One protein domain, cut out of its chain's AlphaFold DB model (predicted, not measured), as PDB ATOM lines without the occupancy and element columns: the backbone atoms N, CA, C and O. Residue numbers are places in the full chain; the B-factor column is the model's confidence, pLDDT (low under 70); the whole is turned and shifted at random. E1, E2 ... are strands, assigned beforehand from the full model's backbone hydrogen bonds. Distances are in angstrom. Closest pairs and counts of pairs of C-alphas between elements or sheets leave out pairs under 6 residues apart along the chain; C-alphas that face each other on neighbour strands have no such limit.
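Overview. This is residues 14 to 49, 112 to 150 and 166 to 306 of the 306 residues of the protein "TonB-dependent outer membrane receptor" of Nonlabens ulvanivorans (UniProt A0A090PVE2). What shape do these atoms make? They make one long, twisted, open wall of nine strands side by side, whose edges E1 and E9 stay apart; E8 is shorter and runs beside part of E7, the short E9 runs beside part of E8, and residues 228 to 255 form a large loop at one end of E6 and E7. What is it built of? The printed part has 216 residues with nine named strands, E1 to E9 in chain order and in the same order across the antiparallel sheet, and no named helix; the class is all strand. How large is it? It is extended, a rod spanning 94 by 45 by 28 A, with a radius of gyration of the C-alphas of 27.8 A.

Arrangement. How does the sheet begin? E1, residues 14 to 27, is an edge strand and forms a hairpin with E2, residues 33 to 48, where N 20 and O 41 are 2.8 A apart. E3, residues 112 to 124, is the antiparallel neighbour of E2, with N 38 and O 118 at 2.8 A, and forms a hairpin with E4, residues 129 to 148, with N 117 and O 137 at 2.9 A. How does it go on? E5, residues 170 to 193, is antiparallel to E4, with N 138 and O 180 at 2.9 A. From E5 on, the strands E6, residues 204 to 227, E7, residues 256 to 277, E8, residues 281 to 292, and E9, residues 301 to 305, continue a meander, each strand the antiparallel neighbour of the one before. Which atoms show this? N 181 and O 216 are 2.8 A apart, N 213 and O 268 2.8 A, N 271 and O 287 2.9 A, and N 302 and O 290 2.9 A, each within hydrogen-bond range.

Along the chain. Where do the strands begin and end? C-alpha 14, the first of E1, is at (120.045, 81.411, 165.337), and C-alpha 305, the last of E9, is at (128.554, 66.429, 211.100). Which strands are longest? E5 and E6, 24 residues each, both measure 74.2 A from first to last C-alpha; E7 measures 68.4 A and E4 63.6 A.

Size, cuts and confidence. Which C-alphas are farthest apart? Those of Glu 197 and Asp 249, at 95.9 A. Where is it cut, and which link is long? Residues 50 to 111 are not printed, with C-alphas 49 and 112 17.4 A apart, and neither are residues 151 to 165, with C-alphas 150 and 166 10.3 A apart; E6 to E7 is a long link of 28 residues. Where is confidence low? The pLDDT is under 70 at residue 250 and residues 295 to 306, against a mean of 91.8 for the printed part.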
ATOM      1  N   ASP A  14     118.941  82.316 165.632       97.06
ATOM      2  CA  ASP A  14     120.045  81.411 165.337       97.06
ATOM      3  C   ASP A  14     121.043  81.382 166.488       97.06
ATOM      4  O   ASP A  14     121.103  82.288 167.318       97.06
ATOM      5  N   LEU A  15     121.832  80.317 166.523       97.94
ATOM      6  CA  LEU A  15     122.852  80.112 167.529       97.94
ATOM      7  C   LEU A  15     124.139  79.623 166.885       97.94
ATOM      8  O   LEU A  15     124.186  78.580 166.227       97.94
ATOM      9  N   GLN A  16     125.206  80.369 167.128       98.25
ATOM     10  CA  GLN A  16     126.555  80.055 166.684       98.25
ATOM     11  C   GLN A  16     127.425  79.808 167.903       98.25
ATOM     12  O   GLN A  16     127.390  80.579 168.857       98.25
ATOM     13  N   ARG A  17     128.200  78.723 167.889       97.94
ATOM     14  CA  ARG A  17     129.081  78.355 169.001       97.94
ATOM     15  C   ARG A  17     130.434  77.895 168.489       97.94
ATOM     16  O   ARG A  17     130.512  77.078 167.573       97.94
ATOM     17  N   MET A  18     131.488  78.381 169.125       98.25
ATOM     18  CA  MET A  18     132.867  77.936 168.961       98.25
ATOM     19  C   MET A  18     133.371  77.405 170.292       98.25
ATOM     20  O   MET A  18     133.226  78.070 171.309       98.25
ATOM     21  N   ASN A  19     133.989  76.225 170.287       97.69
ATOM     22  CA  ASN A  19     134.548  75.621 171.491       97.69
ATOM     23  C   ASN A  19     135.958  75.077 171.251       97.69
ATOM     24  O   ASN A  19     136.225  74.331 170.299       97.69
ATOM     25  N   LEU A  20     136.861  75.390 172.171       97.81
ATOM     26  CA  LEU A  20     138.204  74.837 172.269       97.81
ATOM     27  C   LEU A  20     138.373  74.217 173.653       97.81
ATOM     28  O   LEU A  20     138.071  74.850 174.656       97.81
ATOM     29  N   ARG A  21     138.875  72.983 173.715       97.12
ATOM     30  CA  ARG A  21     139.230  72.322 174.971       97.12
ATOM     31  C   ARG A  21     140.585  71.651 174.830       97.12
ATOM     32  O   ARG A  21     140.819  70.952 173.846       97.12
ATOM     33  N   THR A  22     141.434  71.829 175.830       97.88
ATOM     34  CA  THR A  22     142.735  71.172 175.952       97.88
ATOM     35  C   THR A  22     142.852  70.558 177.335       97.88
ATOM     36  O   THR A  22     142.541  71.218 178.326       97.88
ATOM     37  N   ASN A  23     143.319  69.316 177.400       98.00
ATOM     38  CA  ASN A  23     143.676  68.660 178.650       98.00
ATOM     39  C   ASN A  23     145.138  68.231 178.541       98.00
ATOM     40  O   ASN A  23     145.522  67.636 177.533       98.00
ATOM     41  N   ILE A  24     145.943  68.544 179.548       98.31
ATOM     42  CA  ILE A  24     147.362  68.188 179.601       98.31
ATOM     43  C   ILE A  24     147.589  67.489 180.928       98.31
ATOM     44  O   ILE A  24     147.200  68.007 181.968       98.31
ATOM     45  N   SER A  25     148.233  66.333 180.911       98.25
ATOM     46  CA  SER A  25     148.633  65.644 182.130       98.25
ATOM     47  C   SER A  25     150.079  65.197 182.037       98.25
ATOM     48  O   SER A  25     150.638  65.033 180.951       98.25
ATOM     49  N   GLY A  26     150.700  65.030 183.196       98.31
ATOM     50  CA  GLY A  26     152.082  64.604 183.284       98.31
ATOM     51  C   GLY A  26     152.395  63.974 184.627       98.31
ATOM     52  O   GLY A  26     151.693  64.167 185.622       98.31
ATOM     53  N   ARG A  27     153.478  63.202 184.640       98.31
ATOM     54  CA  ARG A  27     154.002  62.521 185.820       98.31
ATOM     55  C   ARG A  27     155.521  62.609 185.808       98.31
ATOM     56  O   ARG A  27     156.122  62.483 184.747       98.31
ATOM     57  N   SER A  28     156.131  62.813 186.971       98.06
ATOM     58  CA  SER A  28     157.587  62.771 187.111       98.06
ATOM     59  C   SER A  28     158.135  61.356 186.911       98.06
ATOM     60  O   SER A  28     157.448  60.371 187.186       98.06
ATOM     61  N   ASP A  29     159.404  61.243 186.525       97.88
ATOM     62  CA  ASP A  29     160.054  59.945 186.285       97.88
ATOM     63  C   ASP A  29     160.008  59.025 187.512       97.88
ATOM     64  O   ASP A  29     159.759  57.827 187.407       97.88
ATOM     65  N   ASN A  30     160.161  59.600 188.709       96.25
ATOM     66  CA  ASN A  30     160.067  58.873 189.978       96.25
ATOM     67  C   ASN A  30     158.621  58.590 190.439       96.25
ATOM     68  O   ASN A  30     158.418  58.063 191.532       96.25
ATOM     69  N   GLY A  31     157.607  58.993 189.665       96.44
ATOM     70  CA  GLY A  31     156.187  58.773 189.947       96.44
ATOM     71  C   GLY A  31     155.627  59.500 191.176       96.44
ATOM     72  O   GLY A  31     154.476  59.252 191.550       96.44
ATOM     73  N   LYS A  32     156.417  60.364 191.828       97.81
ATOM     74  CA  LYS A  32     156.000  61.086 193.038       97.81
ATOM     75  C   LYS A  32     155.123  62.288 192.730       97.81
ATOM     76  O   LYS A  32     154.201  62.542 193.496       97.81
ATOM     77  N   PHE A  33     155.390  63.003 191.642       98.56
ATOM     78  CA  PHE A  33     154.624  64.169 191.224       98.56
ATOM     79  C   PHE A  33     153.731  63.822 190.035       98.56
ATOM     80  O   PHE A  33     154.197  63.224 189.067       98.56
ATOM     81  N   ASN A  34     152.463  64.216 190.095       98.56
ATOM     82  CA  ASN A  34     151.530  64.131 188.973       98.56
ATOM     83  C   ASN A  34     150.799  65.463 188.854       98.56
ATOM     84  O   ASN A  34     150.503  66.086 189.872       98.56
ATOM     85  N   PHE A  35     150.462  65.867 187.637       98.50
ATOM     86  CA  PHE A  35     149.595  67.012 187.409       98.50
ATOM     87  C   PHE A  35     148.640  66.760 186.247       98.50
ATOM     88  O   PHE A  35     148.919  65.963 185.349       98.50
ATOM     89  N   SER A  36     147.523  67.473 186.262       98.50
ATOM     90  CA  SER A  36     146.571  67.557 185.168       98.50
ATOM     91  C   SER A  36     146.040  68.981 185.085       98.50
ATOM     92  O   SER A  36     145.668  69.567 186.096       98.50
ATOM     93  N   THR A  37     145.961  69.538 183.889       98.44
ATOM     94  CA  THR A  37     145.315  70.818 183.623       98.44
ATOM     95  C   THR A  37     144.256  70.652 182.549       98.44
ATOM     96  O   THR A  37     144.384  69.835 181.637       98.44
ATOM     97  N   THR A  38     143.208  71.452 182.664       98.19
ATOM     98  CA  THR A  38     142.115  71.538 181.707       98.19
ATOM     99  C   THR A  38     141.874  73.004 181.414       98.19
ATOM    100  O   THR A  38     141.723  73.803 182.331       98.19
ATOM    101  N   ALA A  39     141.803  73.358 180.140       98.25
ATOM    102  CA  ALA A  39     141.336  74.662 179.704       98.25
ATOM    103  C   ALA A  39     140.226  74.460 178.677       98.25
ATOM    104  O   ALA A  39     140.380  73.675 177.738       98.25
ATOM    105  N   ALA A  40     139.103  75.143 178.864       98.31
ATOM    106  CA  ALA A  40     138.012  75.200 177.910       98.31
ATOM    107  C   ALA A  40     137.636  76.661 177.657       98.31
ATOM    108  O   ALA A  40     137.382  77.407 178.599       98.31
ATOM    109  N   LEU A  41     137.610  77.046 176.386       98.31
ATOM    110  CA  LEU A  41     137.190  78.355 175.909       98.31
ATOM    111  C   LEU A  41     135.992  78.161 174.981       98.31
ATOM    112  O   LEU A  41     136.062  77.376 174.032       98.31
ATOM    113  N   GLY A  42     134.915  78.877 175.269       98.38
ATOM    114  CA  GLY A  42     133.704  78.944 174.476       98.38
ATOM    115  C   GLY A  42     133.436  80.380 174.046       98.38
ATOM    116  O   GLY A  42     133.639  81.310 174.822       98.38
ATOM    117  N   PHE A  43     132.979  80.543 172.812       98.44
ATOM    118  CA  PHE A  43     132.313  81.755 172.350       98.44
ATOM    119  C   PHE A  43     130.964  81.358 171.763       98.44
ATOM    120  O   PHE A  43     130.892  80.379 171.010       98.44
ATOM    121  N   SER A  44     129.915  82.112 172.060       98.50
ATOM    122  CA  SER A  44     128.641  81.963 171.373       98.50
ATOM    123  C   SER A  44     128.012  83.290 171.020       98.50
ATOM    124  O   SER A  44     128.144  84.258 171.753       98.50
ATOM    125  N   LYS A  45     127.292  83.288 169.904       98.31
ATOM    126  CA  LYS A  45     126.398  84.359 169.489       98.31
ATOM    127  C   LYS A  45     125.005  83.771 169.352       98.31
ATOM    128  O   LYS A  45     124.818  82.817 168.593       98.31
ATOM    129  N   ASN A  46     124.066  84.320 170.100       97.56
ATOM    130  CA  ASN A  46     122.679  83.896 170.140       97.56
ATOM    131  C   ASN A  46     121.796  85.051 169.673       97.56
ATOM    132  O   ASN A  46     121.776  86.107 170.300       97.56
ATOM    133  N   ASN A  47     121.077  84.851 168.574       96.00
ATOM    134  CA  ASN A  47     120.059  85.779 168.106       96.00
ATOM    135  C   ASN A  47     118.681  85.215 168.460       96.00
ATOM    136  O   ASN A  47     118.402  84.034 168.239       96.00
ATOM    137  N   SER A  48     117.804  86.068 168.972       91.25
ATOM    138  CA  SER A  48     116.412  85.729 169.257       91.25
ATOM    139  C   SER A  48     115.476  86.847 168.808       91.25
ATOM    140  O   SER A  48     115.894  87.982 168.570       91.25
ATOM    141  N   GLN A  49     114.190  86.530 168.689       84.50
ATOM    142  CA  GLN A  49     113.177  87.531 168.375       84.50
ATOM    143  C   GLN A  49     113.005  88.514 169.541       84.50
ATOM    144  O   GLN A  49     112.975  88.123 170.708       84.50
ATOM    145  N   GLU A 112     128.359  85.662 174.179       98.69
ATOM    146  CA  GLU A 112     128.946  85.086 175.400       98.69
ATOM    147  C   GLU A 112     130.388  84.619 175.153       98.69
ATOM    148  O   GLU A 112     130.682  83.929 174.173       98.69
ATOM    149  N   ILE A 113     131.286  84.934 176.088       98.56
ATOM    150  CA  ILE A 113     132.592  84.290 176.248       98.56
ATOM    151  C   ILE A 113     132.582  83.491 177.550       98.56
ATOM    152  O   ILE A 113     132.402  84.047 178.636       98.56
ATOM    153  N   LYS A 114     132.886  82.197 177.440       98.38
ATOM    154  CA  LYS A 114     133.017  81.273 178.566       98.38
ATOM    155  C   LYS A 114     134.442  80.749 178.665       98.38
ATOM    156  O   LYS A 114     134.967  80.176 177.715       98.38
ATOM    157  N   LEU A 115     135.062  80.879 179.831       98.50
ATOM    158  CA  LEU A 115     136.378  80.323 180.127       98.50
ATOM    159  C   LEU A 115     136.292  79.438 181.370       98.50
ATOM    160  O   LEU A 115     135.901  79.891 182.440       98.50
ATOM    161  N   ILE A 116     136.697  78.179 181.234       98.44
ATOM    162  CA  ILE A 116     136.813  77.230 182.341       98.44
ATOM    163  C   ILE A 116     138.258  76.753 182.398       98.44
ATOM    164  O   ILE A 116     138.748  76.130 181.454       98.44
ATOM    165  N   LEU A 117     138.933  77.022 183.509       98.50
ATOM    166  CA  LEU A 117     140.280  76.531 183.783       98.50
ATOM    167  C   LEU A 117     140.243  75.609 184.996       98.50
ATOM    168  O   LEU A 117     139.573  75.890 185.986       98.50
ATOM    169  N   GLY A 118     140.986  74.516 184.927       98.31
ATOM    170  CA  GLY A 118     141.144  73.563 186.013       98.31
ATOM    171  C   GLY A 118     142.586  73.094 186.104       98.31
ATOM    172  O   GLY A 118     143.246  72.886 185.086       98.31
ATOM    173  N   GLY A 119     143.069  72.914 187.324       98.44
ATOM    174  CA  GLY A 119     144.371  72.337 187.611       98.44
ATOM    175  C   GLY A 119     144.282  71.392 188.799       98.44
ATOM    176  O   GLY A 119     143.624  71.696 189.789       98.44
ATOM    177  N   ASP A 120     144.958  70.259 188.696       98.25
ATOM    178  CA  ASP A 120     145.190  69.297 189.764       98.25
ATOM    179  C   ASP A 120     146.683  68.977 189.792       98.25
ATOM    180  O   ASP A 120     147.305  68.757 188.750       98.25
ATOM    181  N   ALA A 121     147.269  68.979 190.978       98.62
ATOM    182  CA  ALA A 121     148.635  68.546 191.206       98.62
ATOM    183  C   ALA A 121     148.681  67.679 192.461       98.62
ATOM    184  O   ALA A 121     148.057  67.997 193.470       98.62
ATOM    185  N   SER A 122     149.458  66.601 192.427       98.62
ATOM    186  CA  SER A 122     149.669  65.720 193.571       98.62
ATOM    187  C   SER A 122     151.139  65.391 193.754       98.62
ATOM    188  O   SER A 122     151.879  65.212 192.785       98.62
ATOM    189  N   TYR A 123     151.560  65.289 195.011       98.62
ATOM    190  CA  TYR A 123     152.915  64.925 195.389       98.62
ATOM    191  C   TYR A 123     152.909  63.879 196.505       98.62
ATOM    192  O   TYR A 123     152.387  64.114 197.598       98.62
ATOM    193  N   LYS A 124     153.518  62.722 196.239       98.62
ATOM    194  CA  LYS A 124     153.774  61.679 197.236       98.62
ATOM    195  C   LYS A 124     154.949  62.096 198.118       98.62
ATOM    196  O   LYS A 124     156.109  61.966 197.723       98.62
ATOM    197  N   ILE A 125     154.641  62.591 199.313       98.06
ATOM    198  CA  ILE A 125     155.633  62.957 200.331       98.06
ATOM    199  C   ILE A 125     156.314  61.682 200.842       98.06
ATOM    200  O   ILE A 125     157.541  61.606 200.908       98.06
ATOM    201  N   THR A 126     155.510  60.657 201.128       97.50
ATOM    202  CA  THR A 126     155.941  59.290 201.450       97.50
ATOM    203  C   THR A 126     155.071  58.292 200.681       97.50
ATOM    204  O   THR A 126     154.133  58.693 199.991       97.50
ATOM    205  N   ASP A 127     155.322  56.990 200.824       95.50
ATOM    206  CA  ASP A 127     154.473  55.953 200.209       95.50
ATOM    207  C   ASP A 127     153.037  55.946 200.758       95.50
ATOM    208  O   ASP A 127     152.134  55.399 200.131       95.50
ATOM    209  N   LYS A 128     152.826  56.577 201.920       97.38
ATOM    210  CA  LYS A 128     151.537  56.642 202.616       97.38
ATOM    211  C   LYS A 128     150.919  58.032 202.606       97.38
ATOM    212  O   LYS A 128     149.712  58.140 202.749       97.38
ATOM    213  N   LEU A 129     151.724  59.088 202.466       98.31
ATOM    214  CA  LEU A 129     151.288  60.477 202.595       98.31
ATOM    215  C   LEU A 129     151.366  61.204 201.249       98.31
ATOM    216  O   LEU A 129     152.445  61.340 200.670       98.31
ATOM    217  N   THR A 130     150.231  61.712 200.775       98.75
ATOM    218  CA  THR A 130     150.113  62.455 199.516       98.75
ATOM    219  C   THR A 130     149.505  63.827 199.769       98.75
ATOM    220  O   THR A 130     148.414  63.923 200.320       98.75
ATOM    221  N   ALA A 131     150.178  64.886 199.325       98.69
ATOM    222  CA  ALA A 131     149.583  66.215 199.236       98.69
ATOM    223  C   ALA A 131     148.961  66.406 197.851       98.69
ATOM    224  O   ALA A 131     149.542  65.975 196.852       98.69
ATOM    225  N   ARG A 132     147.800  67.052 197.774       98.62
ATOM    226  CA  ARG A 132     147.148  67.419 196.514       98.62
ATOM    227  C   ARG A 132     146.691  68.867 196.551       98.62
ATOM    228  O   ARG A 132     146.273  69.367 197.591       98.62
ATOM    229  N   TYR A 133     146.748  69.523 195.405       98.56
ATOM    230  CA  TYR A 133     146.240  70.866 195.202       98.56
ATOM    231  C   TYR A 133     145.357  70.893 193.964       98.56
ATOM    232  O   TYR A 133     145.763  70.426 192.903       98.56
ATOM    233  N   ARG A 134     144.155  71.445 194.107       98.44
ATOM    234  CA  ARG A 134     143.171  71.599 193.040       98.44
ATOM    235  C   ARG A 134     142.743  73.049 192.952       98.44
ATOM    236  O   ARG A 134     142.423  73.663 193.965       98.44
ATOM    237  N   ILE A 135     142.701  73.574 191.741       98.44
ATOM    238  CA  ILE A 135     142.296  74.942 191.437       98.44
ATOM    239  C   ILE A 135     141.300  74.921 190.283       98.44
ATOM    240  O   ILE A 135     141.455  74.154 189.331       98.44
ATOM    241  N   GLY A 136     140.274  75.755 190.376       98.50
ATOM    242  CA  GLY A 136     139.262  75.932 189.348       98.50
ATOM    243  C   GLY A 136     138.927  77.405 189.168       98.50
ATOM    244  O   GLY A 136     138.862  78.169 190.134       98.50
ATOM    245  N   VAL A 137     138.736  77.798 187.915       98.56
ATOM    246  CA  VAL A 137     138.234  79.110 187.516       98.56
ATOM    247  C   VAL A 137     137.095  78.892 186.534       98.56
ATOM    248  O   VAL A 137     137.243  78.147 185.567       98.56
ATOM    249  N   ASP A 138     135.985  79.575 186.769       98.62
ATOM    250  CA  ASP A 138     134.885  79.727 185.825       98.62
ATOM    251  C   ASP A 138     134.681  81.226 185.595       98.62
ATOM    252  O   ASP A 138     134.501  81.996 186.536       98.62
ATOM    253  N   TYR A 139     134.767  81.648 184.343       98.69
ATOM    254  CA  TYR A 139     134.533  83.018 183.932       98.69
ATOM    255  C   TYR A 139     133.512  83.041 182.804       98.69
ATOM    256  O   TYR A 139     133.653  82.320 181.816       98.69
ATOM    257  N   THR A 140     132.509  83.898 182.952       98.75
ATOM    258  CA  THR A 140     131.468  84.145 181.952       98.75
ATOM    259  C   THR A 140     131.355  85.643 181.736       98.75
ATOM    260  O   THR A 140     131.299  86.404 182.706       98.75
ATOM    261  N   SER A 141     131.345  86.063 180.477       98.56
ATOM    262  CA  SER A 141     131.065  87.435 180.075       98.56
ATOM    263  C   SER A 141     130.037  87.411 178.968       98.56
ATOM    264  O   SER A 141     130.257  86.744 177.964       98.56
ATOM    265  N   GLU A 142     128.972  88.178 179.127       98.50
ATOM    266  CA  GLU A 142     127.910  88.308 178.136       98.50
ATOM    267  C   GLU A 142     127.757  89.785 177.777       98.50
ATOM    268  O   GLU A 142     127.827  90.664 178.646       98.50
ATOM    269  N   VAL A 143     127.576  90.053 176.489       98.06
ATOM    270  CA  VAL A 143     127.186  91.358 175.961       98.06
ATOM    271  C   VAL A 143     125.839  91.184 175.281       98.06
ATOM    272  O   VAL A 143     125.724  90.449 174.301       98.06
ATOM    273  N   GLY A 144     124.825  91.847 175.820       97.25
ATOM    274  CA  GLY A 144     123.490  91.893 175.253       97.25
ATOM    275  C   GLY A 144     123.298  93.156 174.426       97.25
ATOM    276  O   GLY A 144     123.708  94.240 174.834       97.25
ATOM    277  N   LEU A 145     122.635  93.017 173.285       95.94
ATOM    278  CA  LEU A 145     122.147  94.112 172.462       95.94
ATOM    279  C   LEU A 145     120.705  93.805 172.072       95.94
ATOM    280  O   LEU A 145     120.442  92.857 171.330       95.94
ATOM    281  N   ARG A 146     119.779  94.645 172.515       94.19
ATOM    282  CA  ARG A 146     118.383  94.610 172.095       94.19
ATOM    283  C   ARG A 146     118.025  95.950 171.488       94.19
ATOM    284  O   ARG A 146     118.279  96.975 172.103       94.19
ATOM    285  N   TYR A 147     117.400  95.961 170.324       92.94
ATOM    286  CA  TYR A 147     117.001  97.210 169.688       92.94
ATOM    287  C   TYR A 147     115.676  97.078 168.947       92.94
ATOM    288  O   TYR A 147     115.334  95.999 168.455       92.94
ATOM    289  N   ALA A 148     114.962  98.195 168.846       91.25
ATOM    290  CA  ALA A 148     113.927  98.400 167.850       91.25
ATOM    291  C   ALA A 148     114.389  99.492 166.889       91.25
ATOM    292  O   ALA A 148     114.619 100.625 167.320       91.25
ATOM    293  N   ASP A 149     114.533  99.141 165.612       91.94
ATOM    294  CA  ASP A 149     114.957 100.087 164.581       91.94
ATOM    295  C   ASP A 149     113.937 101.236 164.506       91.94
ATOM    296  O   ASP A 149     112.731 100.960 164.511       91.94
ATOM    297  N   PRO A 150     114.367 102.508 164.433       90.19
ATOM    298  CA  PRO A 150     113.450 103.643 164.340       90.19
ATOM    299  C   PRO A 150     112.565 103.624 163.088       90.19
ATOM    300  O   PRO A 150     111.521 104.268 163.039       90.19
ATOM    301  N   GLU A 166     107.413 113.013 165.037       82.75
ATOM    302  CA  GLU A 166     108.316 112.453 166.031       82.75
ATOM    303  C   GLU A 166     108.950 111.160 165.523       82.75
ATOM    304  O   GLU A 166     108.416 110.441 164.674       82.75
ATOM    305  N   VAL A 167     110.121 110.855 166.065       83.88
ATOM    306  CA  VAL A 167     110.838 109.610 165.809       83.88
ATOM    307  C   VAL A 167     111.011 108.877 167.121       83.88
ATOM    308  O   VAL A 167     111.207 109.473 168.175       83.88
ATOM    309  N   GLU A 168     110.929 107.560 167.051       86.94
ATOM    310  CA  GLU A 168     111.055 106.710 168.220       86.94
ATOM    311  C   GLU A 168     111.838 105.456 167.822       86.94
ATOM    312  O   GLU A 168     112.186 105.275 166.662       86.94
ATOM    313  N   GLY A 169     112.169 104.596 168.768       89.00
ATOM    314  CA  GLY A 169     113.088 103.480 168.601       89.00
ATOM    315  C   GLY A 169     113.761 103.241 169.942       89.00
ATOM    316  O   GLY A 169     113.712 104.097 170.816       89.00
ATOM    317  N   PHE A 170     114.384 102.086 170.134       90.94
ATOM    318  CA  PHE A 170     115.201 101.928 171.334       90.94
ATOM    319  C   PHE A 170     116.441 101.098 171.076       90.94
ATOM    320  O   PHE A 170     116.446 100.232 170.198       90.94
ATOM    321  N   GLN A 171     117.474 101.343 171.874       93.62
ATOM    322  CA  GLN A 171     118.663 100.513 171.973       93.62
ATOM    323  C   GLN A 171     118.964 100.266 173.446       93.62
ATOM    324  O   GLN A 171     119.176 101.200 174.216       93.62
ATOM    325  N   ASN A 172     119.012  98.992 173.810       94.81
ATOM    326  CA  ASN A 172     119.397  98.520 175.124       94.81
ATOM    327  C   ASN A 172     120.672  97.711 174.959       94.81
ATOM    328  O   ASN A 172     120.688  96.715 174.230       94.81
ATOM    329  N   GLU A 173     121.712  98.099 175.677       95.88
ATOM    330  CA  GLU A 173     122.919  97.297 175.781       95.88
ATOM    331  C   GLU A 173     123.137  96.892 177.220       95.88
ATOM    332  O   GLU A 173     122.938  97.669 178.158       95.88
ATOM    333  N   SER A 174     123.552  95.649 177.397       97.19
ATOM    334  CA  SER A 174     123.860  95.097 178.699       97.19
ATOM    335  C   SER A 174     125.208  94.404 178.670       97.19
ATOM    336  O   SER A 174     125.642  93.829 177.677       97.19
ATOM    337  N   PHE A 175     125.878  94.463 179.805       98.00
ATOM    338  CA  PHE A 175     127.072  93.698 180.077       98.00
ATOM    339  C   PHE A 175     126.851  92.914 181.357       98.00
ATOM    340  O   PHE A 175     126.436  93.469 182.380       98.00
ATOM    341  N   PHE A 176     127.194  91.638 181.317       98.00
ATOM    342  CA  PHE A 176     127.184  90.743 182.458       98.00
ATOM    343  C   PHE A 176     128.555  90.086 182.572       98.00
ATOM    344  O   PHE A 176     129.136  89.642 181.586       98.00
ATOM    345  N   ARG A 177     129.088  90.009 183.792       98.31
ATOM    346  CA  ARG A 177     130.312  89.269 184.088       98.31
ATOM    347  C   ARG A 177     130.184  88.533 185.405       98.31
ATOM    348  O   ARG A 177     130.031  89.166 186.454       98.31
ATOM    349  N   ASP A 178     130.399  87.228 185.359       98.44
ATOM    350  CA  ASP A 178     130.538  86.376 186.533       98.44
ATOM    351  C   ASP A 178     131.913  85.705 186.527       98.44
ATOM    352  O   ASP A 178     132.323  85.078 185.552       98.44
ATOM    353  N   PHE A 179     132.650  85.875 187.618       98.38
ATOM    354  CA  PHE A 179     133.936  85.230 187.845       98.38
ATOM    355  C   PHE A 179     133.848  84.404 189.117       98.38
ATOM    356  O   PHE A 179     133.562  84.944 190.187       98.38
ATOM    357  N   ARG A 180     134.157  83.115 189.019       98.12
ATOM    358  CA  ARG A 180     134.184  82.170 190.130       98.12
ATOM    359  C   ARG A 180     135.532  81.479 190.195       98.12
ATOM    360  O   ARG A 180     136.131  81.125 189.185       98.12
ATOM    361  N   PHE A 181     135.983  81.271 191.416       96.88
ATOM    362  CA  PHE A 181     137.260  80.676 191.748       96.88
ATOM    363  C   PHE A 181     137.060  79.674 192.875       96.88
ATOM    364  O   PHE A 181     136.375  79.979 193.854       96.88
ATOM    365  N   ASN A 182     137.692  78.512 192.770       97.31
ATOM    366  CA  ASN A 182     137.800  77.565 193.866       97.31
ATOM    367  C   ASN A 182     139.224  77.019 193.973       97.31
ATOM    368  O   ASN A 182     139.904  76.779 192.980       97.31
ATOM    369  N   SER A 183     139.661  76.797 195.203       97.62
ATOM    370  CA  SER A 183     140.976  76.270 195.538       97.62
ATOM    371  C   SER A 183     140.815  75.266 196.667       97.62
ATOM    372  O   SER A 183     140.210  75.582 197.688       97.62
ATOM    373  N   ASN A 184     141.354  74.065 196.495       98.00
ATOM    374  CA  ASN A 184     141.286  72.978 197.460       98.00
ATOM    375  C   ASN A 184     142.687  72.398 197.677       98.00
ATOM    376  O   ASN A 184     143.332  71.938 196.736       98.00
ATOM    377  N   ILE A 185     143.159  72.415 198.919       98.31
ATOM    378  CA  ILE A 185     144.370  71.715 199.350       98.31
ATOM    379  C   ILE A 185     143.920  70.465 200.092       98.31
ATOM    380  O   ILE A 185     143.025  70.535 200.929       98.31
ATOM    381  N   ASN A 186     144.557  69.338 199.813       98.31
ATOM    382  CA  ASN A 186     144.316  68.071 200.481       98.31
ATOM    383  C   ASN A 186     145.632  67.479 200.980       98.31
ATOM    384  O   ASN A 186     146.648  67.517 200.285       98.31
ATOM    385  N   LEU A 187     145.590  66.881 202.165       98.50
ATOM    386  CA  LEU A 187     146.625  65.977 202.641       98.50
ATOM    387  C   LEU A 187     145.965  64.643 202.984       98.50
ATOM    388  O   LEU A 187     145.104  64.585 203.859       98.50
ATOM    389  N   GLY A 188     146.361  63.595 202.267       98.44
ATOM    390  CA  GLY A 188     145.818  62.251 202.405       98.44
ATOM    391  C   GLY A 188     146.852  61.267 202.929       98.44
ATOM    392  O   GLY A 188     147.974  61.211 202.421       98.44
ATOM    393  N   TYR A 189     146.463  60.475 203.921       98.50
ATOM    394  CA  TYR A 189     147.217  59.352 204.459       98.50
ATOM    395  C   TYR A 189     146.498  58.041 204.143       98.50
ATOM    396  O   TYR A 189     145.312  57.906 204.429       98.50
ATOM    397  N   ALA A 190     147.217  57.071 203.584       98.00
ATOM    398  CA  ALA A 190     146.697  55.750 203.262       98.00
ATOM    399  C   ALA A 190     147.663  54.662 203.731       98.00
ATOM    400  O   ALA A 190     148.857  54.695 203.423       98.00
ATOM    401  N   THR A 191     147.164  53.670 204.466       96.50
ATOM    402  CA  THR A 191     147.974  52.531 204.908       96.50
ATOM    403  C   THR A 191     147.151  51.251 204.979       96.50
ATOM    404  O   THR A 191     145.954  51.277 205.254       96.50
ATOM    405  N   LYS A 192     147.831  50.114 204.814       96.25
ATOM    406  CA  LYS A 192     147.328  48.793 205.204       96.25
ATOM    407  C   LYS A 192     148.175  48.211 206.334       96.25
ATOM    408  O   LYS A 192     149.386  48.450 206.369       96.25
ATOM    409  N   PHE A 193     147.561  47.482 207.263       94.69
ATOM    410  CA  PHE A 193     148.233  46.854 208.410       94.69
ATOM    411  C   PHE A 193     147.498  45.593 208.898       94.69
ATOM    412  O   PHE A 193     146.429  45.247 208.402       94.69
ATOM    413  N   GLY A 194     148.092  44.873 209.852       92.38
ATOM    414  CA  GLY A 194     147.577  43.599 210.367       92.38
ATOM    415  C   GLY A 194     148.514  42.424 210.100       92.38
ATOM    416  O   GLY A 194     149.643  42.613 209.653       92.38
ATOM    417  N   LYS A 195     148.039  41.208 210.393       89.19
ATOM    418  CA  LYS A 195     148.754  39.965 210.062       89.19
ATOM    419  C   LYS A 195     148.812  39.790 208.540       89.19
ATOM    420  O   LYS A 195     147.794  39.985 207.887       89.19
ATOM    421  N   GLY A 196     149.975  39.405 208.018       84.00
ATOM    422  CA  GLY A 196     150.237  39.256 206.583       84.00
ATOM    423  C   GLY A 196     151.546  39.930 206.177       84.00
ATOM    424  O   GLY A 196     151.849  41.024 206.658       84.00
ATOM    425  N   GLU A 197     152.330  39.289 205.317       85.44
ATOM    426  CA  GLU A 197     153.602  39.835 204.821       85.44
ATOM    427  C   GLU A 197     153.371  40.774 203.630       85.44
ATOM    428  O   GLU A 197     154.091  41.756 203.444       85.44
ATOM    429  N   THR A 198     152.307  40.530 202.861       89.00
ATOM    430  CA  THR A 198     151.932  41.324 201.687       89.00
ATOM    431  C   THR A 198     150.758  42.269 201.963       89.00
ATOM    432  O   THR A 198     149.914  42.030 202.827       89.00
ATOM    433  N   ASP A 199     150.633  43.343 201.176       84.25
ATOM    434  CA  ASP A 199     149.505  44.289 201.275       84.25
ATOM    435  C   ASP A 199     148.137  43.682 200.913       84.25
ATOM    436  O   ASP A 199     147.102  44.305 201.158       84.25
ATOM    437  N   ARG A 200     148.118  42.478 200.325       84.62
ATOM    438  CA  ARG A 200     146.891  41.704 200.084       84.62
ATOM    439  C   ARG A 200     146.455  40.896 201.303       84.62
ATOM    440  O   ARG A 200     145.270  40.643 201.451       84.62
ATOM    441  N   GLU A 201     147.393  40.488 202.152       90.62
ATOM    442  CA  GLU A 201     147.100  39.692 203.351       90.62
ATOM    443  C   GLU A 201     146.721  40.570 204.546       90.62
ATOM    444  O   GLU A 201     145.964  40.145 205.418       90.62
ATOM    445  N   LYS A 202     147.223  41.810 204.579       95.00
ATOM    446  CA  LYS A 202     146.875  42.802 205.598       95.00
ATOM    447  C   LYS A 202     145.383  43.130 205.541       95.00
ATOM    448  O   LYS A 202     144.916  43.776 204.606       95.00
ATOM    449  N   LYS A 203     144.668  42.721 206.587       95.62
ATOM    450  CA  LYS A 203     143.208  42.851 206.694       95.62
ATOM    451  C   LYS A 203     142.702  44.240 207.064       95.62
ATOM    452  O   LYS A 203     141.519  44.487 206.895       95.62
ATOM    453  N   HIS A 204     143.542  45.121 207.602       96.44
ATOM    454  CA  HIS A 204     143.117  46.473 207.959       96.44
ATOM    455  C   HIS A 204     143.546  47.451 206.875       96.44
ATOM    456  O   HIS A 204     144.731  47.504 206.531       96.44
ATOM    457  N   SER A 205     142.614  48.266 206.396       96.88
ATOM    458  CA  SER A 205     142.914  49.447 205.595       96.88
ATOM    459  C   SER A 205     142.439  50.702 206.319       96.88
ATOM    460  O   SER A 205     141.427  50.690 207.015       96.88
ATOM    461  N   PHE A 206     143.239  51.762 206.231       97.25
ATOM    462  CA  PHE A 206     142.930  53.040 206.852       97.25
ATOM    463  C   PHE A 206     143.296  54.175 205.906       97.25
ATOM    464  O   PHE A 206     144.440  54.261 205.437       97.25
ATOM    465  N   LEU A 207     142.324  55.045 205.666       97.94
ATOM    466  CA  LEU A 207     142.438  56.266 204.893       97.94
ATOM    467  C   LEU A 207     142.037  57.439 205.786       97.94
ATOM    468  O   LEU A 207     141.025  57.392 206.479       97.94
ATOM    469  N   ALA A 208     142.823  58.505 205.758       98.38
ATOM    470  CA  ALA A 208     142.472  59.762 206.396       98.38
ATOM    471  C   ALA A 208     142.811  60.906 205.450       98.38
ATOM    472  O   ALA A 208     143.943  60.997 204.976       98.38
ATOM    473  N   ASN A 209     141.856  61.791 205.196       98.31
ATOM    474  CA  ASN A 209     142.079  62.989 204.403       98.31
ATOM    475  C   ASN A 209     141.684  64.219 205.203       98.31
ATOM    476  O   ASN A 209     140.650  64.240 205.867       98.31
ATOM    477  N   ILE A 210     142.488  65.267 205.085       98.19
ATOM    478  CA  ILE A 210     142.130  66.614 205.519       98.19
ATOM    479  C   ILE A 210     142.146  67.546 204.317       98.19
ATOM    480  O   ILE A 210     142.933  67.364 203.383       98.19
ATOM    481  N   TYR A 211     141.272  68.541 204.346       98.12
ATOM    482  CA  TYR A 211     141.051  69.466 203.254       98.12
ATOM    483  C   TYR A 211     140.958  70.900 203.769       98.12
ATOM    484  O   TYR A 211     140.350  71.163 204.807       98.12
ATOM    485  N   LEU A 212     141.522  71.825 202.998       97.88
ATOM    486  CA  LEU A 212     141.267  73.259 203.078       97.88
ATOM    487  C   LEU A 212     140.647  73.694 201.759       97.88
ATOM    488  O   LEU A 212     141.186  73.387 200.699       97.88
ATOM    489  N   GLU A 213     139.540  74.418 201.814       97.38
ATOM    490  CA  GLU A 213     138.818  74.891 200.642       97.38
ATOM    491  C   GLU A 213     138.554  76.389 200.736       97.38
ATOM    492  O   GLU A 213     138.197  76.919 201.785       97.38
ATOM    493  N   TYR A 214     138.735  77.072 199.613       96.75
ATOM    494  CA  TYR A 214     138.395  78.471 199.449       96.75
ATOM    495  C   TYR A 214     137.654  78.654 198.132       96.75
ATOM    496  O   TYR A 214     138.160  78.277 197.075       96.75
ATOM    497  N   VAL A 215     136.470  79.252 198.196       96.81
ATOM    498  CA  VAL A 215     135.633  79.583 197.043       96.81
ATOM    499  C   VAL A 215     135.362  81.078 197.056       96.81
ATOM    500  O   VAL A 215     135.079  81.660 198.103       96.81
ATOM    501  N   LYS A 216     135.419  81.716 195.889       95.94
ATOM    502  CA  LYS A 216     135.104  83.134 195.720       95.94
ATOM    503  C   LYS A 216     134.349  83.349 194.419       95.94
ATOM    504  O   LYS A 216     134.708  82.773 193.400       95.94
ATOM    505  N   ALA A 217     133.332  84.201 194.450       97.19
ATOM    506  CA  ALA A 217     132.624  84.644 193.260       97.19
ATOM    507  C   ALA A 217     132.449  86.168 193.247       97.19
ATOM    508  O   ALA A 217     132.286  86.809 194.297       97.19
ATOM    509  N   HIS A 218     132.491  86.737 192.046       97.44
ATOM    510  CA  HIS A 218     132.351  88.157 191.766       97.44
ATOM    511  C   HIS A 218     131.477  88.366 190.538       97.44
ATOM    512  O   HIS A 218     131.889  88.103 189.411       97.44
ATOM    513  N   PHE A 219     130.314  88.952 190.778       97.50
ATOM    514  CA  PHE A 219     129.367  89.350 189.758       97.50
ATOM    515  C   PHE A 219     129.424  90.867 189.551       97.50
ATOM    516  O   PHE A 219     129.507  91.636 190.518       97.50
ATOM    517  N   LYS A 220     129.369  91.303 188.293       98.00
ATOM    518  CA  LYS A 220     129.129  92.695 187.915       98.00
ATOM    519  C   LYS A 220     128.276  92.741 186.656       98.00
ATOM    520  O   LYS A 220     128.571  92.025 185.705       98.00
ATOM    521  N   SER A 221     127.300  93.634 186.631       98.06
ATOM    522  CA  SER A 221     126.581  93.987 185.417       98.06
ATOM    523  C   SER A 221     126.393  95.489 185.307       98.06
ATOM    524  O   SER A 221     126.434  96.216 186.303       98.06
ATOM    525  N   PHE A 222     126.208  95.948 184.081       97.81
ATOM    526  CA  PHE A 222     125.700  97.276 183.787       97.81
ATOM    527  C   PHE A 222     124.829  97.213 182.543       97.81
ATOM    528  O   PHE A 222     124.936  96.281 181.749       97.81
ATOM    529  N   ASN A 223     123.948  98.185 182.400       96.75
ATOM    530  CA  ASN A 223     123.148  98.356 181.206       96.75
ATOM    531  C   ASN A 223     122.895  99.836 180.965       96.75
ATOM    532  O   ASN A 223     122.990 100.649 181.891       96.75
ATOM    533  N   PHE A 224     122.553 100.153 179.728       94.94
ATOM    534  CA  PHE A 224     121.872 101.390 179.409       94.94
ATOM    535  C   PHE A 224     120.738 101.110 178.427       94.94
ATOM    536  O   PHE A 224     120.764 100.117 177.699       94.94
ATOM    537  N   SER A 225     119.747 101.989 178.430       93.00
ATOM    538  CA  SER A 225     118.626 101.982 177.500       93.00
ATOM    539  C   SER A 225     118.422 103.399 176.993       93.00
ATOM    540  O   SER A 225     118.189 104.300 177.796       93.00
ATOM    541  N   GLN A 226     118.482 103.569 175.677       91.62
ATOM    542  CA  GLN A 226     118.143 104.797 174.969       91.62
ATOM    543  C   GLN A 226     116.815 104.604 174.233       91.62
ATOM    544  O   GLN A 226     116.672 103.625 173.500       91.62
ATOM    545  N   THR A 227     115.889 105.547 174.389       89.69
ATOM    546  CA  THR A 227     114.710 105.744 173.526       89.69
ATOM    547  C   THR A 227     114.941 106.947 172.610       89.69
ATOM    548  O   THR A 227     115.770 107.793 172.921       89.69
ATOM    549  N   GLY A 228     114.274 107.035 171.466       89.19
ATOM    550  CA  GLY A 228     114.516 108.096 170.485       89.19
ATOM    551  C   GLY A 228     115.798 107.869 169.693       89.19
ATOM    552  O   GLY A 228     116.909 108.157 170.147       89.19
ATOM    553  N   LEU A 229     115.639 107.349 168.477       91.81
ATOM    554  CA  LEU A 229     116.747 107.040 167.580       91.81
ATOM    555  C   LEU A 229     116.562 107.752 166.236       91.81
ATOM    556  O   LEU A 229     115.509 107.639 165.615       91.81
ATOM    557  N   ASP A 230     117.592 108.449 165.753       91.38
ATOM    558  CA  ASP A 230     117.582 109.098 164.441       91.38
ATOM    559  C   ASP A 230     117.714 108.038 163.328       91.38
ATOM    560  O   ASP A 230     118.766 107.401 163.189       91.38
ATOM    561  N   PRO A 231     116.685 107.848 162.479       91.69
ATOM    562  CA  PRO A 231     116.705 106.830 161.432       91.69
ATOM    563  C   PRO A 231     117.766 107.063 160.350       91.69
ATOM    564  O   PRO A 231     118.076 106.137 159.598       91.69
ATOM    565  N   ARG A 232     118.331 108.273 160.245       91.25
ATOM    566  CA  ARG A 232     119.354 108.620 159.245       91.25
ATOM    567  C   ARG A 232     120.737 108.100 159.623       91.25
ATOM    568  O   ARG A 232     121.548 107.849 158.733       91.25
ATOM    569  N   THR A 233     121.009 107.960 160.918       92.25
ATOM    570  CA  THR A 233     122.319 107.552 161.453       92.25
ATOM    571  C   THR A 233     122.265 106.233 162.222       92.25
ATOM    572  O   THR A 233     123.307 105.721 162.637       92.25
ATOM    573  N   PHE A 234     121.074 105.655 162.408       93.12
ATOM    574  CA  PHE A 234     120.906 104.417 163.155       93.12
ATOM    575  C   PHE A 234     121.568 103.207 162.483       93.12
ATOM    576  O   PHE A 234     121.343 102.888 161.312       93.12
ATOM    577  N   SER A 235     122.317 102.468 163.298       93.19
ATOM    578  CA  SER A 235     122.721 101.088 163.053       93.19
ATOM    579  C   SER A 235     122.663 100.309 164.371       93.19
ATOM    580  O   SER A 235     122.964 100.897 165.411       93.19
ATOM    581  N   PRO A 236     122.347  99.004 164.371       91.94
ATOM    582  CA  PRO A 236     122.283  98.217 165.599       91.94
ATOM    583  C   PRO A 236     123.567  98.266 166.437       91.94
ATOM    584  O   PRO A 236     124.627  97.852 165.960       91.94
ATOM    585  N   GLY A 237     123.458  98.706 167.693       88.50
ATOM    586  CA  GLY A 237     124.601  98.818 168.603       88.50
ATOM    587  C   GLY A 237     125.523  99.982 168.251       88.50
ATOM    588  O   GLY A 237     126.736  99.855 168.410       88.50
ATOM    589  N   ASN A 238     124.984 101.074 167.690       83.12
ATOM    590  CA  ASN A 238     125.814 102.242 167.418       83.12
ATOM    591  C   ASN A 238     126.293 102.900 168.715       83.12
ATOM    592  O   ASN A 238     125.672 102.794 169.769       83.12
ATOM    593  N   ASP A 239     127.402 103.611 168.601       74.44
ATOM    594  CA  ASP A 239     128.136 104.313 169.649       74.44
ATOM    595  C   ASP A 239     127.492 105.654 170.057       74.44
ATOM    596  O   ASP A 239     128.171 106.580 170.497       74.44
ATOM    597  N   GLY A 240     126.169 105.764 169.915       81.50
ATOM    598  CA  GLY A 240     125.384 106.934 170.301       81.50
ATOM    599  C   GLY A 240     125.162 107.965 169.197       81.50
ATOM    600  O   GLY A 240     124.408 108.912 169.394       81.50
ATOM    601  N   GLY A 241     125.722 107.774 167.997       87.00
ATOM    602  CA  GLY A 241     125.536 108.689 166.859       87.00
ATOM    603  C   GLY A 241     124.098 108.798 166.323       87.00
ATOM    604  O   GLY A 241     123.827 109.630 165.457       87.00
ATOM    605  N   ALA A 242     123.180 107.964 166.814       90.25
ATOM    606  CA  ALA A 242     121.751 108.023 166.503       90.25
ATOM    607  C   ALA A 242     120.904 108.382 167.716       90.25
ATOM    608  O   ALA A 242     119.690 108.440 167.587       90.25
ATOM    609  N   PHE A 243     121.502 108.595 168.885       91.69
ATOM    610  CA  PHE A 243     120.737 108.905 170.083       91.69
ATOM    611  C   PHE A 243     120.270 110.347 169.990       91.69
ATOM    612  O   PHE A 243     121.073 111.268 169.818       91.69
ATOM    613  N   ILE A 244     118.962 110.533 170.074       88.56
ATOM    614  CA  ILE A 244     118.382 111.866 170.114       88.56
ATOM    615  C   ILE A 244     118.538 112.355 171.546       88.56
ATOM    616  O   ILE A 244     118.097 111.701 172.485       88.56
ATOM    617  N   SER A 245     119.251 113.466 171.712       79.44
ATOM    618  CA  SER A 245     119.497 114.029 173.038       79.44
ATOM    619  C   SER A 245     118.207 114.573 173.642       79.44
ATOM    620  O   SER A 245     117.347 115.088 172.920       79.44
ATOM    621  N   ASP A 246     118.124 114.515 174.969       77.75
ATOM    622  CA  ASP A 246     117.172 115.338 175.702       77.75
ATOM    623  C   ASP A 246     117.414 116.829 175.414       77.75
ATOM    624  O   ASP A 246     118.445 117.255 174.872       77.75
ATOM    625  N   ASN A 247     116.416 117.642 175.733       72.75
ATOM    626  CA  ASN A 247     116.578 119.082 175.742       72.75
ATOM    627  C   ASN A 247     115.814 119.692 176.920       72.75
ATOM    628  O   ASN A 247     115.023 119.032 177.587       72.75
ATOM    629  N   LEU A 248     116.060 120.979 177.181       71.62
ATOM    630  CA  LEU A 248     115.465 121.693 178.316       71.62
ATOM    631  C   LEU A 248     113.928 121.721 178.295       71.62
ATOM    632  O   LEU A 248     113.321 121.940 179.342       71.62
ATOM    633  N   ASP A 249     113.322 121.511 177.125       70.31
ATOM    634  CA  ASP A 249     111.882 121.601 176.906       70.31
ATOM    635  C   ASP A 249     111.206 120.215 176.814       70.31
ATOM    636  O   ASP A 249     109.982 120.132 176.927       70.31
ATOM    637  N   ASN A 250     111.973 119.128 176.628       66.25
ATOM    638  CA  ASN A 250     111.470 117.763 176.478       66.25
ATOM    639  C   ASN A 250     112.480 116.705 176.974       66.25
ATOM    640  O   ASN A 250     113.576 116.568 176.426       66.25
ATOM    641  N   ASP A 251     112.050 115.915 177.961       74.12
ATOM    642  CA  ASP A 251     112.814 114.841 178.612       74.12
ATOM    643  C   ASP A 251     112.388 113.434 178.123       74.12
ATOM    644  O   ASP A 251     112.594 112.436 178.800       74.12
ATOM    645  N   GLU A 252     111.739 113.319 176.959       75.69
ATOM    646  CA  GLU A 252     111.220 112.040 176.424       75.69
ATOM    647  C   GLU A 252     112.322 111.003 176.113       75.69
ATOM    648  O   GLU A 252     112.089 109.792 176.152       75.69
ATOM    649  N   PHE A 253     113.542 111.463 175.813       82.56
ATOM    650  CA  PHE A 253     114.646 110.625 175.325       82.56
ATOM    651  C   PHE A 253     115.814 110.502 176.305       82.56
ATOM    652  O   PHE A 253     116.923 110.147 175.899       82.56
ATOM    653  N   VAL A 254     115.601 110.783 177.593       85.62
ATOM    654  CA  VAL A 254     116.675 110.630 178.582       85.62
ATOM    655  C   VAL A 254     117.024 109.148 178.786       85.62
ATOM    656  O   VAL A 254     116.169 108.341 179.174       85.62
ATOM    657  N   PRO A 255     118.286 108.744 178.538       88.56
ATOM    658  CA  PRO A 255     118.686 107.360 178.709       88.56
ATOM    659  C   PRO A 255     118.649 106.931 180.171       88.56
ATOM    660  O   PRO A 255     119.051 107.652 181.088       88.56
ATOM    661  N   THR A 256     118.252 105.683 180.386       92.50
ATOM    662  CA  THR A 256     118.340 105.048 181.703       92.50
ATOM    663  C   THR A 256     119.613 104.222 181.800       92.50
ATOM    664  O   THR A 256     120.054 103.610 180.827       92.50
ATOM    665  N   VAL A 257     120.218 104.201 182.987       95.25
ATOM    666  CA  VAL A 257     121.428 103.423 183.267       95.25
ATOM    667  C   VAL A 257     121.233 102.562 184.505       95.25
ATOM    668  O   VAL A 257     120.674 102.994 185.514       95.25
ATOM    669  N   GLY A 258     121.728 101.331 184.440       96.69
ATOM    670  CA  GLY A 258     121.673 100.368 185.530       96.69
ATOM    671  C   GLY A 258     123.046  99.788 185.832       96.69
ATOM    672  O   GLY A 258     123.881  99.609 184.946       96.69
ATOM    673  N   SER A 259     123.300  99.465 187.099       97.50
ATOM    674  CA  SER A 259     124.528  98.790 187.519       97.50
ATOM    675  C   SER A 259     124.268  97.914 188.731       97.50
ATOM    676  O   SER A 259     123.590  98.323 189.673       97.50
ATOM    677  N   ALA A 260     124.833  96.712 188.723       96.81
ATOM    678  CA  ALA A 260     124.776  95.804 189.853       96.81
ATOM    679  C   ALA A 260     126.140  95.163 190.107       96.81
ATOM    680  O   ALA A 260     126.959  94.955 189.208       96.81
ATOM    681  N   LYS A 261     126.391  94.834 191.374       96.75
ATOM    682  CA  LYS A 261     127.563  94.069 191.796       96.75
ATOM    683  C   LYS A 261     127.184  93.130 192.929       96.75
ATOM    684  O   LYS A 261     126.413  93.503 193.808       96.75
ATOM    685  N   ALA A 262     127.786  91.950 192.945       94.44
ATOM    686  CA  ALA A 262     127.694  91.039 194.075       94.44
ATOM    687  C   ALA A 262     129.012  90.291 194.268       94.44
ATOM    688  O   ALA A 262     129.790  90.089 193.334       94.44
ATOM    689  N   SER A 263     129.282  89.873 195.500       94.31
ATOM    690  CA  SER A 263     130.395  88.980 195.794       94.31
ATOM    691  C   SER A 263     130.009  88.016 196.897       94.31
ATOM    692  O   SER A 263     129.306  88.377 197.837       94.31
ATOM    693  N   THR A 264     130.492  86.787 196.789       93.31
ATOM    694  CA  THR A 264     130.363  85.787 197.844       93.31
ATOM    695  C   THR A 264     131.670  85.025 197.980       93.31
ATOM    696  O   THR A 264     132.473  84.987 197.049       93.31
ATOM    697  N   GLY A 265     131.924  84.470 199.156       93.75
ATOM    698  CA  GLY A 265     133.030  83.563 199.385       93.75
ATOM    699  C   GLY A 265     132.714  82.562 200.483       93.75
ATOM    700  O   GLY A 265     131.829  82.787 201.309       93.75
ATOM    701  N   LEU A 266     133.454  81.465 200.464       93.69
ATOM    702  CA  LEU A 266     133.382  80.385 201.431       93.69
ATOM    703  C   LEU A 266     134.812  79.959 201.748       93.69
ATOM    704  O   LEU A 266     135.613  79.766 200.835       93.69
ATOM    705  N   PHE A 267     135.124  79.816 203.026       94.50
ATOM    706  CA  PHE A 267     136.336  79.153 203.476       94.50
ATOM    707  C   PHE A 267     135.950  77.964 204.337       94.50
ATOM    708  O   PHE A 267     135.138  78.103 205.245       94.50
ATOM    709  N   SER A 268     136.542  76.810 204.080       94.75
ATOM    710  CA  SER A 268     136.145  75.576 204.741       94.75
ATOM    711  C   SER A 268     137.349  74.730 205.080       94.75
ATOM    712  O   SER A 268     138.338  74.691 204.348       94.75
ATOM    713  N   TYR A 269     137.234  73.993 206.173       95.75
ATOM    714  CA  TYR A 269     138.129  72.895 206.473       95.75
ATOM    715  C   TYR A 269     137.314  71.682 206.873       95.75
ATOM    716  O   TYR A 269     136.307  71.773 207.581       95.75
ATOM    717  N   PHE A 270     137.725  70.535 206.363       97.12
ATOM    718  CA  PHE A 270     137.002  69.295 206.568       97.12
ATOM    719  C   PHE A 270     137.947  68.117 206.503       97.12
ATOM    720  O   PHE A 270     139.044  68.207 205.950       97.12
ATOM    721  N   GLY A 271     137.524  67.015 207.093       97.50
ATOM    722  CA  GLY A 271     138.267  65.776 207.053       97.50
ATOM    723  C   GLY A 271     137.340  64.583 207.015       97.50
ATOM    724  O   GLY A 271     136.174  64.657 207.407       97.50
ATOM    725  N   GLU A 272     137.892  63.486 206.537       97.44
ATOM    726  CA  GLU A 272     137.238  62.191 206.496       97.44
ATOM    727  C   GLU A 272     138.232  61.125 206.942       97.44
ATOM    728  O   GLU A 272     139.437  61.214 206.672       97.44
ATOM    729  N   VAL A 273     137.710  60.122 207.630       98.12
ATOM    730  CA  VAL A 273     138.421  58.891 207.942       98.12
ATOM    731  C   VAL A 273     137.595  57.729 207.431       98.12
ATOM    732  O   VAL A 273     136.374  57.721 207.575       98.12
ATOM    733  N   ASP A 274     138.273  56.759 206.847       97.75
ATOM    734  CA  ASP A 274     137.688  55.519 206.379       97.75
ATOM    735  C   ASP A 274     138.562  54.365 206.867       97.75
ATOM    736  O   ASP A 274     139.789  54.371 206.717       97.75
ATOM    737  N   TYR A 275     137.930  53.413 207.531       97.44
ATOM    738  CA  TYR A 275     138.560  52.218 208.049       97.44
ATOM    739  C   TYR A 275     137.775  51.014 207.563       97.44
ATOM    740  O   TYR A 275     136.564  50.957 207.748       97.44
ATOM    741  N   ASP A 276     138.481  50.027 207.032       97.31
ATOM    742  CA  ASP A 276     137.905  48.747 206.646       97.31
ATOM    743  C   ASP A 276     138.703  47.600 207.266       97.31
ATOM    744  O   ASP A 276     139.942  47.613 207.299       97.31
ATOM    745  N   TYR A 277     137.970  46.606 207.761       95.81
ATOM    746  CA  TYR A 277     138.503  45.329 208.192       95.81
ATOM    747  C   TYR A 277     137.953  44.189 207.337       95.81
ATOM    748  O   TYR A 277     136.766  43.852 207.407       95.81
ATOM    749  N   ASP A 278     138.870  43.536 206.621       94.00
ATOM    750  CA  ASP A 278     138.640  42.312 205.850       94.00
ATOM    751  C   ASP A 278     137.479  42.444 204.849       94.00
ATOM    752  O   ASP A 278     136.794  41.455 204.591       94.00
ATOM    753  N   GLU A 279     137.225  43.661 204.342       91.75
ATOM    754  CA  GLU A 279     136.130  44.006 203.421       91.75
ATOM    755  C   GLU A 279     134.727  43.673 203.966       91.75
ATOM    756  O   GLU A 279     133.763  43.503 203.216       91.75
ATOM    757  N   ARG A 280     134.598  43.526 205.290       93.81
ATOM    758  CA  ARG A 280     133.360  43.092 205.962       93.81
ATOM    759  C   ARG A 280     132.839  44.107 206.959       93.81
ATOM    760  O   ARG A 280     131.627  44.245 207.103       93.81
ATOM    761  N   PHE A 281     133.740  44.765 207.679       94.25
ATOM    762  CA  PHE A 281     133.387  45.705 208.735       94.25
ATOM    763  C   PHE A 281     134.101  47.024 208.482       94.25
ATOM    764  O   PHE A 281     135.312  47.122 208.674       94.25
ATOM    765  N   GLY A 282     133.329  48.022 208.063       94.69
ATOM    766  CA  GLY A 282     133.819  49.357 207.764       94.69
ATOM    767  C   GLY A 282     133.297  50.406 208.741       94.69
ATOM    768  O   GLY A 282     132.218  50.259 209.318       94.69
ATOM    769  N   PHE A 283     134.063  51.475 208.904       96.06
ATOM    770  CA  PHE A 283     133.636  52.712 209.541       96.06
ATOM    771  C   PHE A 283     134.115  53.891 208.701       96.06
ATOM    772  O   PHE A 283     135.308  54.011 208.427       96.06
ATOM    773  N   THR A 284     133.196  54.793 208.375       96.62
ATOM    774  CA  THR A 284     133.499  56.059 207.711       96.62
ATOM    775  C   THR A 284     132.950  57.187 208.570       96.62
ATOM    776  O   THR A 284     131.806  57.128 209.019       96.62
ATOM    777  N   GLY A 285     133.759  58.215 208.806       97.06
ATOM    778  CA  GLY A 285     133.353  59.402 209.550       97.06
ATOM    779  C   GLY A 285     133.824  60.662 208.846       97.06
ATOM    780  O   GLY A 285     134.941  60.699 208.324       97.06
ATOM    781  N   THR A 286     132.993  61.702 208.844       96.62
ATOM    782  CA  THR A 286     133.329  62.992 208.232       96.62
ATOM    783  C   THR A 286     133.027  64.136 209.189       96.62
ATOM    784  O   THR A 286     132.074  64.089 209.962       96.62
ATOM    785  N   LEU A 287     133.852  65.178 209.152       95.06
ATOM    786  CA  LEU A 287     133.604  66.403 209.903       95.06
ATOM    787  C   LEU A 287     133.940  67.603 209.032       95.06
ATOM    788  O   LEU A 287     135.007  67.647 208.415       95.06
ATOM    789  N   ARG A 288     133.051  68.597 209.018       95.06
ATOM    790  CA  ARG A 288     133.218  69.809 208.223       95.06
ATOM    791  C   ARG A 288     132.861  71.060 209.010       95.06
ATOM    792  O   ARG A 288     131.892  71.101 209.771       95.06
ATOM    793  N   ARG A 289     133.646  72.110 208.781       91.56
ATOM    794  CA  ARG A 289     133.381  73.455 209.277       91.56
ATOM    795  C   ARG A 289     133.535  74.471 208.153       91.56
ATOM    796  O   ARG A 289     134.561  74.513 207.474       91.56
ATOM    797  N   ASP A 290     132.498  75.283 207.992       89.69
ATOM    798  CA  ASP A 290     132.318  76.215 206.883       89.69
ATOM    799  C   ASP A 290     132.207  77.649 207.394       89.69
ATOM    800  O   ASP A 290     131.445  77.907 208.321       89.69
ATOM    801  N   ALA A 291     132.930  78.575 206.765       88.19
ATOM    802  CA  ALA A 291     132.862  80.015 206.979       88.19
ATOM    803  C   ALA A 291     132.326  80.717 205.725       88.19
ATOM    804  O   ALA A 291     133.058  80.884 204.748       88.19
ATOM    805  N   SER A 292     131.057  81.130 205.729       87.56
ATOM    806  CA  SER A 292     130.417  81.761 204.564       87.56
ATOM    807  C   SER A 292     130.338  83.278 204.703       87.56
ATOM    808  O   SER A 292     129.903  83.801 205.725       87.56
ATOM    809  N   SER A 293     130.662  84.003 203.630       79.06
ATOM    810  CA  SER A 293     130.573  85.469 203.575       79.06
ATOM    811  C   SER A 293     129.137  86.010 203.550       79.06
ATOM    812  O   SER A 293     128.949  87.207 203.351       79.06
ATOM    813  N   ARG A 294     128.127  85.133 203.600       76.75
ATOM    814  CA  ARG A 294     126.703  85.501 203.626       76.75
ATOM    815  C   ARG A 294     126.165  85.671 205.048       76.75
ATOM    816  O   ARG A 294     125.034  86.114 205.199       76.75
ATOM    817  N   PHE A 295     126.958  85.321 206.059       68.19
ATOM    818  CA  PHE A 295     126.637  85.539 207.465       68.19
ATOM    819  C   PHE A 295     127.457  86.709 208.017       68.19
ATOM    820  O   PHE A 295     128.559  86.986 207.537       68.19
ATOM    821  N   GLU A 296     126.917  87.393 209.026       53.53
ATOM    822  CA  GLU A 296     127.671  88.380 209.807       53.53
ATOM    823  C   GLU A 296     128.898  87.720 210.456       53.53
ATOM    824  O   GLU A 296     128.890  86.515 210.721       53.53
ATOM    825  N   ALA A 297     129.965  88.492 210.693       61.44
ATOM    826  CA  ALA A 297     131.277  87.968 211.095       61.44
ATOM    827  C   ALA A 297     131.219  87.031 212.319       61.44
ATOM    828  O   ALA A 297     131.923  86.019 212.349       61.44
ATOM    829  N   ASP A 298     130.325  87.318 213.266       51.41
ATOM    830  CA  ASP A 298     130.145  86.551 214.502       51.41
ATOM    831  C   ASP A 298     129.493  85.173 214.272       51.41
ATOM    832  O   ASP A 298     129.664  84.260 215.077       51.41
ATOM    833  N   ASN A 299     128.811  84.987 213.136       57.84
ATOM    834  CA  ASN A 299     128.081  83.771 212.760       57.84
ATOM    835  C   ASN A 299     128.604  83.133 211.467       57.84
ATOM    836  O   ASN A 299     127.942  82.270 210.888       57.84
ATOM    837  N   ALA A 300     129.789  83.534 210.999       57.72
ATOM    838  CA  ALA A 300     130.359  83.014 209.760       57.72
ATOM    839  C   ALA A 300     130.477  81.481 209.770       57.72
ATOM    840  O   ALA A 300     130.329  80.866 208.717       57.72
ATOM    841  N   TRP A 301     130.705  80.884 210.949       52.44
ATOM    842  CA  TRP A 301     131.023  79.471 211.141       52.44
ATOM    843  C   TRP A 301     129.796  78.592 211.409       52.44
ATOM    844  O   TRP A 301     129.248  78.601 212.511       52.44
ATOM    845  N   VAL A 302     129.438  77.743 210.446       56.56
ATOM    846  CA  VAL A 302     128.419  76.694 210.613       56.56
ATOM    847  C   VAL A 302     129.105  75.327 210.700       56.56
ATOM    848  O   VAL A 302     130.034  75.028 209.946       56.56
ATOM    849  N   HIS A 303     128.668  74.503 211.655       47.78
ATOM    850  CA  HIS A 303     129.165  73.141 211.866       47.78
ATOM    851  C   HIS A 303     128.177  72.148 211.249       47.78
ATOM    852  O   HIS A 303     126.978  72.244 211.505       47.78
ATOM    853  N   SER A 304     128.670  71.186 210.470       46.09
ATOM    854  CA  SER A 304     127.875  70.038 210.025       46.09
ATOM    855  C   SER A 304     128.667  68.749 210.254       46.09
ATOM    856  O   SER A 304     129.858  68.666 209.946       46.09
ATOM    857  N   GLY A 305     128.015  67.764 210.867       33.50
ATOM    858  CA  GLY A 305     128.554  66.429 211.100       33.50
ATOM    859  C   GLY A 305     127.428  65.408 210.970       33.50
ATOM    860  O   GLY A 305     126.327  65.655 211.468       33.50
ATOM    861  N   LEU A 306     127.713  64.313 210.268       37.00
ATOM    862  CA  LEU A 306     126.907  63.095 210.174       37.00
ATOM    863  C   LEU A 306     127.800  61.914 210.552       37.00
ATOM    864  O   LEU A 306     128.967  61.907 210.090       37.00
TER     865      LEU A 306